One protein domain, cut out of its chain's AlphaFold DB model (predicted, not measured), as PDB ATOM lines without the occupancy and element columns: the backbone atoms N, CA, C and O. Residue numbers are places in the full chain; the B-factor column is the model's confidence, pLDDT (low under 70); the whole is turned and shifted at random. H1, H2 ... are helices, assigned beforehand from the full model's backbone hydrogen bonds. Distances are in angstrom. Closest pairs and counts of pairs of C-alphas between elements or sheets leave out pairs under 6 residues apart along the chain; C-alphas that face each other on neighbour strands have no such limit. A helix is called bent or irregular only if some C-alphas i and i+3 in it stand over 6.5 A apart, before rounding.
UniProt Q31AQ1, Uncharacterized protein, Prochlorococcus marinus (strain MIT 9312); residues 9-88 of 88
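What this domain is: This is residues 9 to 88 of the 88 residues of an uncharacterized protein of Prochlorococcus marinus (strain MIT 9312) (UniProt Q31AQ1). Picture one very long helix, H1, as a stalk, with a small compact head at its far end, where the short helices H2 and H3 fold back and pack crosswise on the last turns of the stalk. Residues 9 to 43, which belong to H1, stick out free of the rest and make the length, while residues 44 to 88 hold the head. You are reading 80 printed residues with three named helices, in the order H1, H2, H3 along the chain, and no named strand; the class is all helix. The whole is extended, with a radius of gyration of the C-alphas of 22.7 A, and its C-alphas span 72 by 22 by 17 A along their three main axes.

Where its parts are: Begin with the longest helix, H1, residues 9 to 57. Find C-alpha 9, of Asn 9, at (23.645, -53.728, -53.268); from there H1 runs through 49 residues to C-alpha 57, of Val 57, at (48.428, 0.531, -14.132), and its first and last C-alphas are 71.3 A apart. Read down these lines and you will find that x, y and z grow together over the helix, in keeping with its N-to-C direction of (0.41, 0.73, 0.55). Next look at H2, residues 61 to 71, which measures 15.3 A from first to last C-alpha; its N-to-C direction is (0.30, -0.88, -0.38), with y and z now falling. The last helix is H3, residues 76 to 86, 15.1 A from first to last C-alpha. Its end is at C-alpha 86, of Val 86, at (55.266, -12.172, -17.970), and its direction of (0.41, 0.06, -0.91) takes it mostly along falling z. The three helices are not bent.

How they stand to each other: Start at residues 44 to 55 of H1, where you will find the residues with which it touches H2 and H3. H1 touches H2 with residues 44 to 55 alone, and their closest C-alphas are those of Asn 51 and Thr 63, 6.3 A apart. The two run opposite ways at a steep tilt of 44 degrees, and together they are a helical hairpin. Now look at the same region of H1 for its other partner: H1 touches H3 with residues 49 to 53 alone, and the closest C-alphas, those of Cys 52 and Cys 83, are 5.0 A apart. The lines of H1 and H3 stand about perpendicular, at 73 degrees. Then turn to the two short helices: H2 and H3 touch, with the C-alphas of Phe 64 and Lys 76 closest at 6.7 A. They run the same way at a steep tilt of 66 degrees, and their centres are 11.1 A apart. Helix packing is mostly crossed, which means that the helices touch at large angles; of these three pairs, 0 are at a shallow tilt. In the backbones of H1, H2 and H3, every O i to N i+4 pair is within hydrogen-bond range.

The domain as a whole: The two C-alphas farthest apart are those of Asn 9 and Lys 59, 71.9 A from each other. Leave out residues 9 to 43, which stand free, and the body of 45 residues spans 21 by 19 by 16 A, with a radius of gyration of 8.9 A. The links from H1 to H2, 3 residues, and from H2 to H3, 4 residues, are both tight. The printed part runs from residue 9 to residue 88, the chain's last residue, and has no cut. In the B-factor column the mean pLDDT of the printed part is 87.6; the model's confidence is low, under 70, at residues 9 to 10.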
ATOM      1  N   ASN A   9      22.654 -54.782 -53.038       61.19
ATOM      2  CA  ASN A   9      23.645 -53.728 -53.268       61.19
ATOM      3  C   ASN A   9      23.150 -52.331 -52.842       61.19
ATOM      4  O   ASN A   9      23.917 -51.513 -52.342       61.19
ATOM      5  N   GLU A  10      21.853 -52.050 -52.992       65.69
ATOM      6  CA  GLU A  10      21.278 -50.738 -52.665       65.69
ATOM      7  C   GLU A  10      21.252 -50.482 -51.146       65.69
ATOM      8  O   GLU A  10      21.653 -49.413 -50.678       65.69
ATOM      9  N   ASN A  11      20.884 -51.496 -50.356       70.44
ATOM     10  CA  ASN A  11      20.902 -51.421 -48.892       70.44
ATOM     11  C   ASN A  11      22.328 -51.376 -48.327       70.44
ATOM     12  O   ASN A  11      22.594 -50.650 -47.361       70.44
ATOM     13  N   TYR A  12      23.253 -52.109 -48.951       73.94
ATOM     14  CA  TYR A  12      24.662 -52.095 -48.574       73.94
ATOM     15  C   TYR A  12      25.307 -50.735 -48.867       73.94
ATOM     16  O   TYR A  12      25.922 -50.136 -47.986       73.94
ATOM     17  N   SER A  13      25.075 -50.189 -50.064       76.12
ATOM     18  CA  SER A  13      25.539 -48.857 -50.470       76.12
ATOM     19  C   SER A  13      25.012 -47.754 -49.543       76.12
ATOM     20  O   SER A  13      25.771 -46.895 -49.086       76.12
ATOM     21  N   LYS A  14      23.729 -47.817 -49.162       79.94
ATOM     22  CA  LYS A  14      23.121 -46.861 -48.224       79.94
ATOM     23  C   LYS A  14      23.732 -46.943 -46.821       79.94
ATOM     24  O   LYS A  14      24.020 -45.909 -46.218       79.94
ATOM     25  N   SER A  15      23.969 -48.153 -46.319       80.62
ATOM     26  CA  SER A  15      24.613 -48.371 -45.015       80.62
ATOM     27  C   SER A  15      26.072 -47.905 -45.013       80.62
ATOM     28  O   SER A  15      26.515 -47.249 -44.071       80.62
ATOM     29  N   PHE A  16      26.802 -48.163 -46.099       84.19
ATOM     30  CA  PHE A  16      28.185 -47.722 -46.276       84.19
ATOM     31  C   PHE A  16      28.309 -46.192 -46.365       84.19
ATOM     32  O   PHE A  16      29.217 -45.601 -45.776       84.19
ATOM     33  N   SER A  17      27.369 -45.537 -47.049       85.62
ATOM     34  CA  SER A  17      27.296 -44.075 -47.120       85.62
ATOM     35  C   SER A  17      27.078 -43.450 -45.737       85.62
ATOM     36  O   SER A  17      27.828 -42.560 -45.336       85.62
ATOM     37  N   LEU A  18      26.132 -43.978 -44.951       89.06
ATOM     38  CA  LEU A  18      25.891 -43.521 -43.576       89.06
ATOM     39  C   LEU A  18      27.121 -43.708 -42.681       89.06
ATOM     40  O   LEU A  18      27.491 -42.795 -41.943       89.06
ATOM     41  N   PHE A  19      27.785 -44.861 -42.776       89.75
ATOM     42  CA  PHE A  19      29.020 -45.119 -42.042       89.75
ATOM     43  C   PHE A  19      30.122 -44.116 -42.409       89.75
ATOM     44  O   PHE A  19      30.753 -43.535 -41.525       89.75
ATOM     45  N   SER A  20      30.304 -43.842 -43.702       90.25
ATOM     46  CA  SER A  20      31.299 -42.881 -44.191       90.25
ATOM     47  C   SER A  20      31.027 -41.465 -43.679       90.25
ATOM     48  O   SER A  20      31.944 -40.782 -43.227       90.25
ATOM     49  N   VAL A  21      29.761 -41.042 -43.674       93.88
ATOM     50  CA  VAL A  21      29.342 -39.748 -43.121       93.88
ATOM     51  C   VAL A  21      29.682 -39.653 -41.632       93.88
ATOM     52  O   VAL A  21      30.268 -38.661 -41.202       93.88
ATOM     53  N   ILE A  22      29.390 -40.695 -40.848       94.75
ATOM     54  CA  ILE A  22      29.718 -40.735 -39.415       94.75
ATOM     55  C   ILE A  22      31.232 -40.625 -39.196       94.75
ATOM     56  O   ILE A  22      31.670 -39.835 -38.362       94.75
ATOM     57  N   VAL A  23      32.040 -41.365 -39.960       95.50
ATOM     58  CA  VAL A  23      33.509 -41.312 -39.859       95.50
ATOM     59  C   VAL A  23      34.040 -39.913 -40.189       95.50
ATOM     60  O   VAL A  23      34.905 -39.395 -39.477       95.50
ATOM     61  N   ILE A  24      33.494 -39.255 -41.214       95.38
ATOM     62  CA  ILE A  24      33.855 -37.873 -41.558       95.38
ATOM     63  C   ILE A  24      33.492 -36.917 -40.413       95.38
ATOM     64  O   ILE A  24      34.318 -36.105 -40.005       95.38
ATOM     65  N   PHE A  25      32.300 -37.032 -39.827       96.19
ATOM     66  CA  PHE A  25      31.929 -36.191 -38.686       96.19
ATOM     67  C   PHE A  25      32.834 -36.418 -37.471       96.19
ATOM     68  O   PHE A  25      33.268 -35.451 -36.847       96.19
ATOM     69  N   LEU A  26      33.167 -37.670 -37.153       96.62
ATOM     70  CA  LEU A  26      34.060 -37.988 -36.038       96.62
ATOM     71  C   LEU A  26      35.463 -37.410 -36.251       96.62
ATOM     72  O   LEU A  26      36.022 -36.805 -35.338       96.62
ATOM     73  N   THR A  27      36.017 -37.541 -37.457       96.19
ATOM     74  CA  THR A  27      37.334 -36.971 -37.781       96.19
ATOM     75  C   THR A  27      37.329 -35.443 -37.715       96.19
ATOM     76  O   THR A  27      38.241 -34.862 -37.126       96.19
ATOM     77  N   LEU A  28      36.275 -34.786 -38.210       96.88
ATOM     78  CA  LEU A  28      36.104 -33.337 -38.079       96.88
ATOM     79  C   LEU A  28      36.037 -32.896 -36.612       96.88
ATOM     80  O   LEU A  28      36.703 -31.931 -36.240       96.88
ATOM     81  N   ILE A  29      35.288 -33.609 -35.765       96.94
ATOM     82  CA  ILE A  29      35.200 -33.306 -34.329       96.94
ATOM     83  C   ILE A  29      36.581 -33.396 -33.673       96.94
ATOM     84  O   ILE A  29      36.960 -32.487 -32.940       96.94
ATOM     85  N   ILE A  30      37.357 -34.443 -33.966       96.81
ATOM     86  CA  ILE A  30      38.704 -34.617 -33.402       96.81
ATOM     87  C   ILE A  30      39.617 -33.445 -33.792       96.81
ATOM     88  O   ILE A  30      40.279 -32.869 -32.926       96.81
ATOM     89  N   ILE A  31      39.616 -33.047 -35.069       96.75
ATOM     90  CA  ILE A  31      40.421 -31.917 -35.560       96.75
ATOM     91  C   ILE A  31      39.995 -30.608 -34.882       96.75
ATOM     92  O   ILE A  31      40.841 -29.850 -34.403       96.75
ATOM     93  N   LEU A  32      38.688 -30.349 -34.792       96.50
ATOM     94  CA  LEU A  32      38.162 -29.152 -34.136       96.50
ATOM     95  C   LEU A  32      38.520 -29.114 -32.648       96.50
ATOM     96  O   LEU A  32      38.858 -28.049 -32.131       96.50
ATOM     97  N   CYS A  33      38.493 -30.254 -31.957       96.25
ATOM     98  CA  CYS A  33      38.897 -30.347 -30.558       96.25
ATOM     99  C   CYS A  33      40.384 -30.019 -30.355       96.25
ATOM    100  O   CYS A  33      40.704 -29.280 -29.421       96.25
ATOM    101  N   ASP A  34      41.282 -30.506 -31.220       95.75
ATOM    102  CA  ASP A  34      42.718 -30.189 -31.137       95.75
ATOM    103  C   ASP A  34      42.973 -28.686 -31.328       95.75
ATOM    104  O   ASP A  34      43.653 -28.044 -30.518       95.75
ATOM    105  N   VAL A  35      42.345 -28.090 -32.349       96.44
ATOM    106  CA  VAL A  35      42.438 -26.646 -32.606       96.44
ATOM    107  C   VAL A  35      41.869 -25.851 -31.427       96.44
ATOM    108  O   VAL A  35      42.521 -24.930 -30.933       96.44
ATOM    109  N   ALA A  36      40.693 -26.226 -30.919       95.62
ATOM    110  CA  ALA A  36      40.060 -25.551 -29.787       95.62
ATOM    111  C   ALA A  36      40.920 -25.613 -28.517       95.62
ATOM    112  O   ALA A  36      40.987 -24.639 -27.762       95.62
ATOM    113  N   PHE A  37      41.607 -26.731 -28.280       94.94
ATOM    114  CA  PHE A  37      42.497 -26.878 -27.135       94.94
ATOM    115  C   PHE A  37      43.708 -25.941 -27.231       94.94
ATOM    116  O   PHE A  37      44.017 -25.231 -26.271       94.94
ATOM    117  N   LYS A  38      44.341 -25.861 -28.407       94.44
ATOM    118  CA  LYS A  38      45.462 -24.940 -28.654       94.44
ATOM    119  C   LYS A  38      45.036 -23.479 -28.514       94.44
ATOM    120  O   LYS A  38      45.692 -22.711 -27.809       94.44
ATOM    121  N   VAL A  39      43.894 -23.115 -29.099       94.81
ATOM    122  CA  VAL A  39      43.319 -21.765 -28.984       94.81
ATOM    123  C   VAL A  39      43.014 -21.417 -27.527       94.81
ATOM    124  O   VAL A  39      43.325 -20.312 -27.088       94.81
ATOM    125  N   ARG A  40      42.482 -22.358 -26.736       93.62
ATOM    126  CA  ARG A  40      42.221 -22.151 -25.303       93.62
ATOM    127  C   ARG A  40      43.499 -21.825 -24.525       93.62
ATOM    128  O   ARG A  40      43.471 -20.943 -23.669       93.62
ATOM    129  N   ILE A  41      44.605 -22.520 -24.795       90.50
ATOM    130  CA  ILE A  41      45.888 -22.261 -24.121       90.50
ATOM    131  C   ILE A  41      46.407 -20.866 -24.473       90.50
ATOM    132  O   ILE A  41      46.812 -20.124 -23.574       90.50
ATOM    133  N   ILE A  42      46.361 -20.497 -25.755       91.81
ATOM    134  CA  ILE A  42      46.798 -19.179 -26.234       91.81
ATOM    135  C   ILE A  42      45.928 -18.077 -25.624       91.81
ATOM    136  O   ILE A  42      46.455 -17.133 -25.041       91.81
ATOM    137  N   SER A  43      44.604 -18.228 -25.673       92.25
ATOM    138  CA  SER A  43      43.654 -17.285 -25.076       92.25
ATOM    139  C   SER A  43      43.924 -17.085 -23.583       92.25
ATOM    140  O   SER A  43      43.987 -15.945 -23.127       92.25
ATOM    141  N   ARG A  44      44.195 -18.160 -22.832       90.12
ATOM    142  CA  ARG A  44      44.534 -18.060 -21.406       90.12
ATOM    143  C   ARG A  44      45.823 -17.270 -21.164       90.12
ATOM    144  O   ARG A  44      45.879 -16.500 -20.209       90.12
ATOM    145  N   HIS A  45      46.844 -17.435 -22.008       90.00
ATOM    146  CA  HIS A  45      48.083 -16.654 -21.907       90.00
ATOM    147  C   HIS A  45      47.852 -15.173 -22.217       90.00
ATOM    148  O   HIS A  45      48.343 -14.316 -21.484       90.00
ATOM    149  N   TYR A  46      47.066 -14.868 -23.252       90.81
ATOM    150  CA  TYR A  46      46.687 -13.493 -23.580       90.81
ATOM    151  C   TYR A  46      45.911 -12.826 -22.444       90.81
ATOM    152  O   TYR A  46      46.251 -11.708 -22.055       90.81
ATOM    153  N   ASP A  47      44.936 -13.522 -21.857       90.69
ATOM    154  CA  ASP A  47      44.177 -13.019 -20.710       90.69
ATOM    155  C   ASP A  47      45.087 -12.745 -19.511       90.69
ATOM    156  O   ASP A  47      44.970 -11.703 -18.864       90.69
ATOM    157  N   ILE A  48      46.009 -13.658 -19.204       90.19
ATOM    158  CA  ILE A  48      46.980 -13.470 -18.122       90.19
ATOM    159  C   ILE A  48      47.842 -12.231 -18.386       90.19
ATOM    160  O   ILE A  48      47.933 -11.370 -17.512       90.19
ATOM    161  N   ASN A  49      48.417 -12.104 -19.583       91.38
ATOM    162  CA  ASN A  49      49.257 -10.967 -19.951       91.38
ATOM    163  C   ASN A  49      48.484  -9.639 -19.872       91.38
ATOM    164  O   ASN A  49      48.957  -8.675 -19.270       91.38
ATOM    165  N   TYR A  50      47.258  -9.597 -20.401       90.62
ATOM    166  CA  TYR A  50      46.397  -8.418 -20.321       90.62
ATOM    167  C   TYR A  50      46.103  -8.023 -18.870       90.62
ATOM    168  O   TYR A  50      46.291  -6.868 -18.491       90.62
ATOM    169  N   ASN A  51      45.702  -8.982 -18.026       89.44
ATOM    170  CA  ASN A  51      45.443  -8.707 -16.613       89.44
ATOM    171  C   ASN A  51      46.721  -8.300 -15.859       89.44
ATOM    172  O   ASN A  51      46.641  -7.468 -14.961       89.44
ATOM    173  N   CYS A  52      47.890  -8.839 -16.216       89.44
ATOM    174  CA  CYS A  52      49.171  -8.438 -15.631       89.44
ATOM    175  C   CYS A  52      49.566  -7.006 -16.018       89.44
ATOM    176  O   CYS A  52      49.985  -6.239 -15.152       89.44
ATOM    177  N   ARG A  53      49.363  -6.607 -17.279       88.88
ATOM    178  CA  ARG A  53      49.535  -5.211 -17.715       88.88
ATOM    179  C   ARG A  53      48.553  -4.278 -17.016       88.88
ATOM    180  O   ARG A  53      48.960  -3.234 -16.517       88.88
ATOM    181  N   LEU A  54      47.286  -4.681 -16.906       88.94
ATOM    182  CA  LEU A  54      46.271  -3.920 -16.180       88.94
ATOM    183  C   LEU A  54      46.666  -3.738 -14.709       88.94
ATOM    184  O   LEU A  54      46.555  -2.638 -14.186       88.94
ATOM    185  N   LEU A  55      47.204  -4.779 -14.065       87.94
ATOM    186  CA  LEU A  55      47.675  -4.732 -12.679       87.94
ATOM    187  C   LEU A  55      48.844  -3.753 -12.463       87.94
ATOM    188  O   LEU A  55      49.025  -3.259 -11.350       87.94
ATOM    189  N   SER A  56      49.637  -3.487 -13.508       82.81
ATOM    190  CA  SER A  56      50.720  -2.498 -13.475       82.81
ATOM    191  C   SER A  56      50.206  -1.059 -13.463       82.81
ATOM    192  O   SER A  56      50.894  -0.186 -12.941       82.81
ATOM    193  N   VAL A  57      49.034  -0.807 -14.051       84.94
ATOM    194  CA  VAL A  57      48.428   0.531 -14.132       84.94
ATOM    195  C   VAL A  57      47.454   0.734 -12.976       84.94
ATOM    196  O   VAL A  57      47.531   1.721 -12.252       84.94
ATOM    197  N   GLU A  58      46.567  -0.236 -12.759       82.00
ATOM    198  CA  GLU A  58      45.524  -0.200 -11.747       82.00
ATOM    199  C   GLU A  58      45.641  -1.414 -10.819       82.00
ATOM    200  O   GLU A  58      45.355  -2.562 -11.179       82.00
ATOM    201  N   LYS A  59      46.028  -1.155  -9.565       77.81
ATOM    202  CA  LYS A  59      46.208  -2.191  -8.540       77.81
ATOM    203  C   LYS A  59      44.865  -2.621  -7.939       77.81
ATOM    204  O   LYS A  59      44.602  -2.464  -6.749       77.81
ATOM    205  N   SER A  60      44.012  -3.185  -8.784       79.56
ATOM    206  CA  SER A  60      42.666  -3.634  -8.441       79.56
ATOM    207  C   SER A  60      42.675  -5.000  -7.743       79.56
ATOM    208  O   SER A  60      43.295  -5.972  -8.186       79.56
ATOM    209  N   THR A  61      41.923  -5.108  -6.644       80.75
ATOM    210  CA  THR A  61      41.682  -6.377  -5.934       80.75
ATOM    211  C   THR A  61      40.927  -7.390  -6.797       80.75
ATOM    212  O   THR A  61      41.129  -8.599  -6.647       80.75
ATOM    213  N   ASN A  62      40.105  -6.917  -7.737       84.81
ATOM    214  CA  ASN A  62      39.371  -7.762  -8.672       84.81
ATOM    215  C   ASN A  62      40.314  -8.408  -9.703       84.81
ATOM    216  O   ASN A  62      40.192  -9.599  -9.996       84.81
ATOM    217  N   THR A  63      41.314  -7.662 -10.183       83.19
ATOM    218  CA  THR A  63      42.346  -8.167 -11.104       83.19
ATOM    219  C   THR A  63      43.182  -9.266 -10.446       83.19
ATOM    220  O   THR A  63      43.394 -10.319 -11.046       83.19
ATOM    221  N   PHE A  64      43.542  -9.109  -9.165       84.88
ATOM    222  CA  PHE A  64      44.189 -10.179  -8.392       84.88
ATOM    223  C   PHE A  64      43.327 -11.444  -8.282       84.88
ATOM    224  O   PHE A  64      43.846 -12.550  -8.409       84.88
ATOM    225  N   LYS A  65      42.011 -11.309  -8.066       86.12
ATOM    226  CA  LYS A  65      41.096 -12.459  -7.973       86.12
ATOM    227  C   LYS A  65      40.977 -13.201  -9.311       86.12
ATOM    228  O   LYS A  65      40.957 -14.431  -9.322       86.12
ATOM    229  N   LYS A  66      40.935 -12.471 -10.432       86.25
ATOM    230  CA  LYS A  66      40.946 -13.049 -11.788       86.25
ATOM    231  C   LYS A  66      42.267 -13.761 -12.085       86.25
ATOM    232  O   LYS A  66      42.246 -14.929 -12.463       86.25
ATOM    233  N   LEU A  67      43.402 -13.110 -11.830       88.06
ATOM    234  CA  LEU A  67      44.733 -13.698 -12.016       88.06
ATOM    235  C   LEU A  67      44.951 -14.926 -11.136       88.06
ATOM    236  O   LEU A  67      45.489 -15.917 -11.614       88.06
ATOM    237  N   SER A  68      44.488 -14.907  -9.886       87.00
ATOM    238  CA  SER A  68      44.558 -16.062  -8.984       87.00
ATOM    239  C   SER A  68      43.850 -17.289  -9.568       87.00
ATOM    240  O   SER A  68      44.398 -18.388  -9.541       87.00
ATOM    241  N   ARG A  69      42.672 -17.102 -10.182       86.62
ATOM    242  CA  ARG A  69      41.939 -18.177 -10.873       86.62
ATOM    243  C   ARG A  69      42.637 -18.636 -12.157       86.62
ATOM    244  O   ARG A  69      42.659 -19.826 -12.445       86.62
ATOM    245  N   LEU A  70      43.211 -17.708 -12.922       85.62
ATOM    246  CA  LEU A  70      43.879 -18.014 -14.192       85.62
ATOM    247  C   LEU A  70      45.258 -18.667 -14.013       85.62
ATOM    248  O   LEU A  70      45.639 -19.492 -14.839       85.62
ATOM    249  N   SER A  71      45.987 -18.342 -12.947       82.75
ATOM    250  CA  SER A  71      47.348 -18.836 -12.666       82.75
ATOM    251  C   SER A  71      47.408 -19.908 -11.570       82.75
ATOM    252  O   SER A  71      48.470 -20.470 -11.329       82.75
ATOM    253  N   ASN A  72      46.290 -20.195 -10.889       85.44
ATOM    254  CA  ASN A  72      46.220 -21.041  -9.686       85.44
ATOM    255  C   ASN A  72      47.093 -20.559  -8.504       85.44
ATOM    256  O   ASN A  72      47.322 -21.299  -7.544       85.44
ATOM    257  N   LEU A  73      47.560 -19.308  -8.524       87.44
ATOM    258  CA  LEU A  73      48.358 -18.722  -7.449       87.44
ATOM    259  C   LEU A  73      47.450 -18.162  -6.345       87.44
ATOM    260  O   LEU A  73      46.562 -17.351  -6.601       87.44
ATOM    261  N   LYS A  74      47.688 -18.561  -5.088       80.69
ATOM    262  CA  LYS A  74      46.914 -18.083  -3.920       80.69
ATOM    263  C   LYS A  74      47.437 -16.775  -3.313       80.69
ATOM    264  O   LYS A  74      46.681 -16.060  -2.665       80.69
ATOM    265  N   SER A  75      48.719 -16.459  -3.501       86.75
ATOM    266  CA  SER A  75      49.353 -15.281  -2.895       86.75
ATOM    267  C   SER A  75      49.407 -14.108  -3.869       86.75
ATOM    268  O   SER A  75      49.896 -14.254  -4.988       86.75
ATOM    269  N   LYS A  76      48.982 -12.922  -3.410       84.38
ATOM    270  CA  LYS A  76      49.112 -11.663  -4.167       84.38
ATOM    271  C   LYS A  76      50.567 -11.362  -4.535       84.38
ATOM    272  O   LYS A  76      50.816 -10.857  -5.620       84.38
ATOM    273  N   GLN A  77      51.511 -11.692  -3.657       86.38
ATOM    274  CA  GLN A  77      52.934 -11.421  -3.861       86.38
ATOM    275  C   GLN A  77      53.505 -12.294  -4.986       86.38
ATOM    276  O   GLN A  77      54.094 -11.767  -5.923       86.38
ATOM    277  N   ARG A  78      53.178 -13.596  -4.979       87.94
ATOM    278  CA  ARG A  78      53.529 -14.524  -6.068       87.94
ATOM    279  C   ARG A  78      52.894 -14.133  -7.403       87.94
ATOM    280  O   ARG A  78      53.547 -14.226  -8.429       87.94
ATOM    281  N   ILE A  79      51.636 -13.675  -7.401       88.62
ATOM    282  CA  ILE A  79      50.974 -13.163  -8.619       88.62
ATOM    283  C   ILE A  79      51.724 -11.946  -9.169       88.62
ATOM    284  O   ILE A  79      51.835 -11.784 -10.378       88.62
ATOM    285  N   TRP A  80      52.232 -11.088  -8.287       87.19
ATOM    286  CA  TRP A  80      52.927  -9.872  -8.686       87.19
ATOM    287  C   TRP A  80      54.322 -10.162  -9.261       87.19
ATOM    288  O   TRP A  80      54.680  -9.597 -10.290       87.19
ATOM    289  N   GLU A  81      55.071 -11.090  -8.659       89.19
ATOM    290  CA  GLU A  81      56.329 -11.614  -9.219       89.19
ATOM    291  C   GLU A  81      56.104 -12.287 -10.576       89.19
ATOM    292  O   GLU A  81      56.787 -11.962 -11.544       89.19
ATOM    293  N   PHE A  82      55.079 -13.135 -10.673       88.88
ATOM    294  CA  PHE A  82      54.688 -13.785 -11.920       88.88
ATOM    295  C   PHE A  82      54.339 -12.771 -13.019       88.88
ATOM    296  O   PHE A  82      54.841 -12.858 -14.133       88.88
ATOM    297  N   CYS A  83      53.527 -11.755 -12.712       88.38
ATOM    298  CA  CYS A  83      53.200 -10.715 -13.686       88.38
ATOM    299  C   CYS A  83      54.416  -9.886 -14.108       88.38
ATOM    300  O   CYS A  83      54.486  -9.463 -15.258       88.38
ATOM    301  N   ARG A  84      55.379  -9.664 -13.207       87.06
ATOM    302  CA  ARG A  84      56.637  -8.991 -13.543       87.06
ATOM    303  C   ARG A  84      57.468  -9.811 -14.529       87.06
ATOM    304  O   ARG A  84      58.121  -9.217 -15.374       87.06
ATOM    305  N   GLU A  85      57.445 -11.135 -14.432       87.81
ATOM    306  CA  GLU A  85      58.132 -12.029 -15.370       87.81
ATOM    307  C   GLU A  85      57.421 -12.105 -16.730       87.81
ATOM    308  O   GLU A  85      58.079 -12.081 -17.760       87.81
ATOM    309  N   VAL A  86      56.083 -12.113 -16.741       85.50
ATOM    310  CA  VAL A  86      55.266 -12.172 -17.970       85.50
ATOM    311  C   VAL A  86      55.300 -10.871 -18.782       85.50
ATOM    312  O   VAL A  86      55.180 -10.910 -20.004       85.50
ATOM    313  N   VAL A  87      55.405  -9.716 -18.117       81.94
ATOM    314  CA  VAL A  87      55.408  -8.388 -18.766       81.94
ATOM    315  C   VAL A  87      56.824  -7.929 -19.156       81.94
ATOM    316  O   VAL A  87      56.950  -6.919 -19.847       81.94
ATOM    317  N   LYS A  88      57.866  -8.645 -18.714       70.06
ATOM    318  CA  LYS A  88      59.273  -8.349 -19.015       70.06
ATOM    319  C   LYS A  88      59.576  -8.483 -20.506       70.06
ATOM    320  O   LYS A  88      60.366  -7.643 -20.986       70.06
TER     321      LYS A  88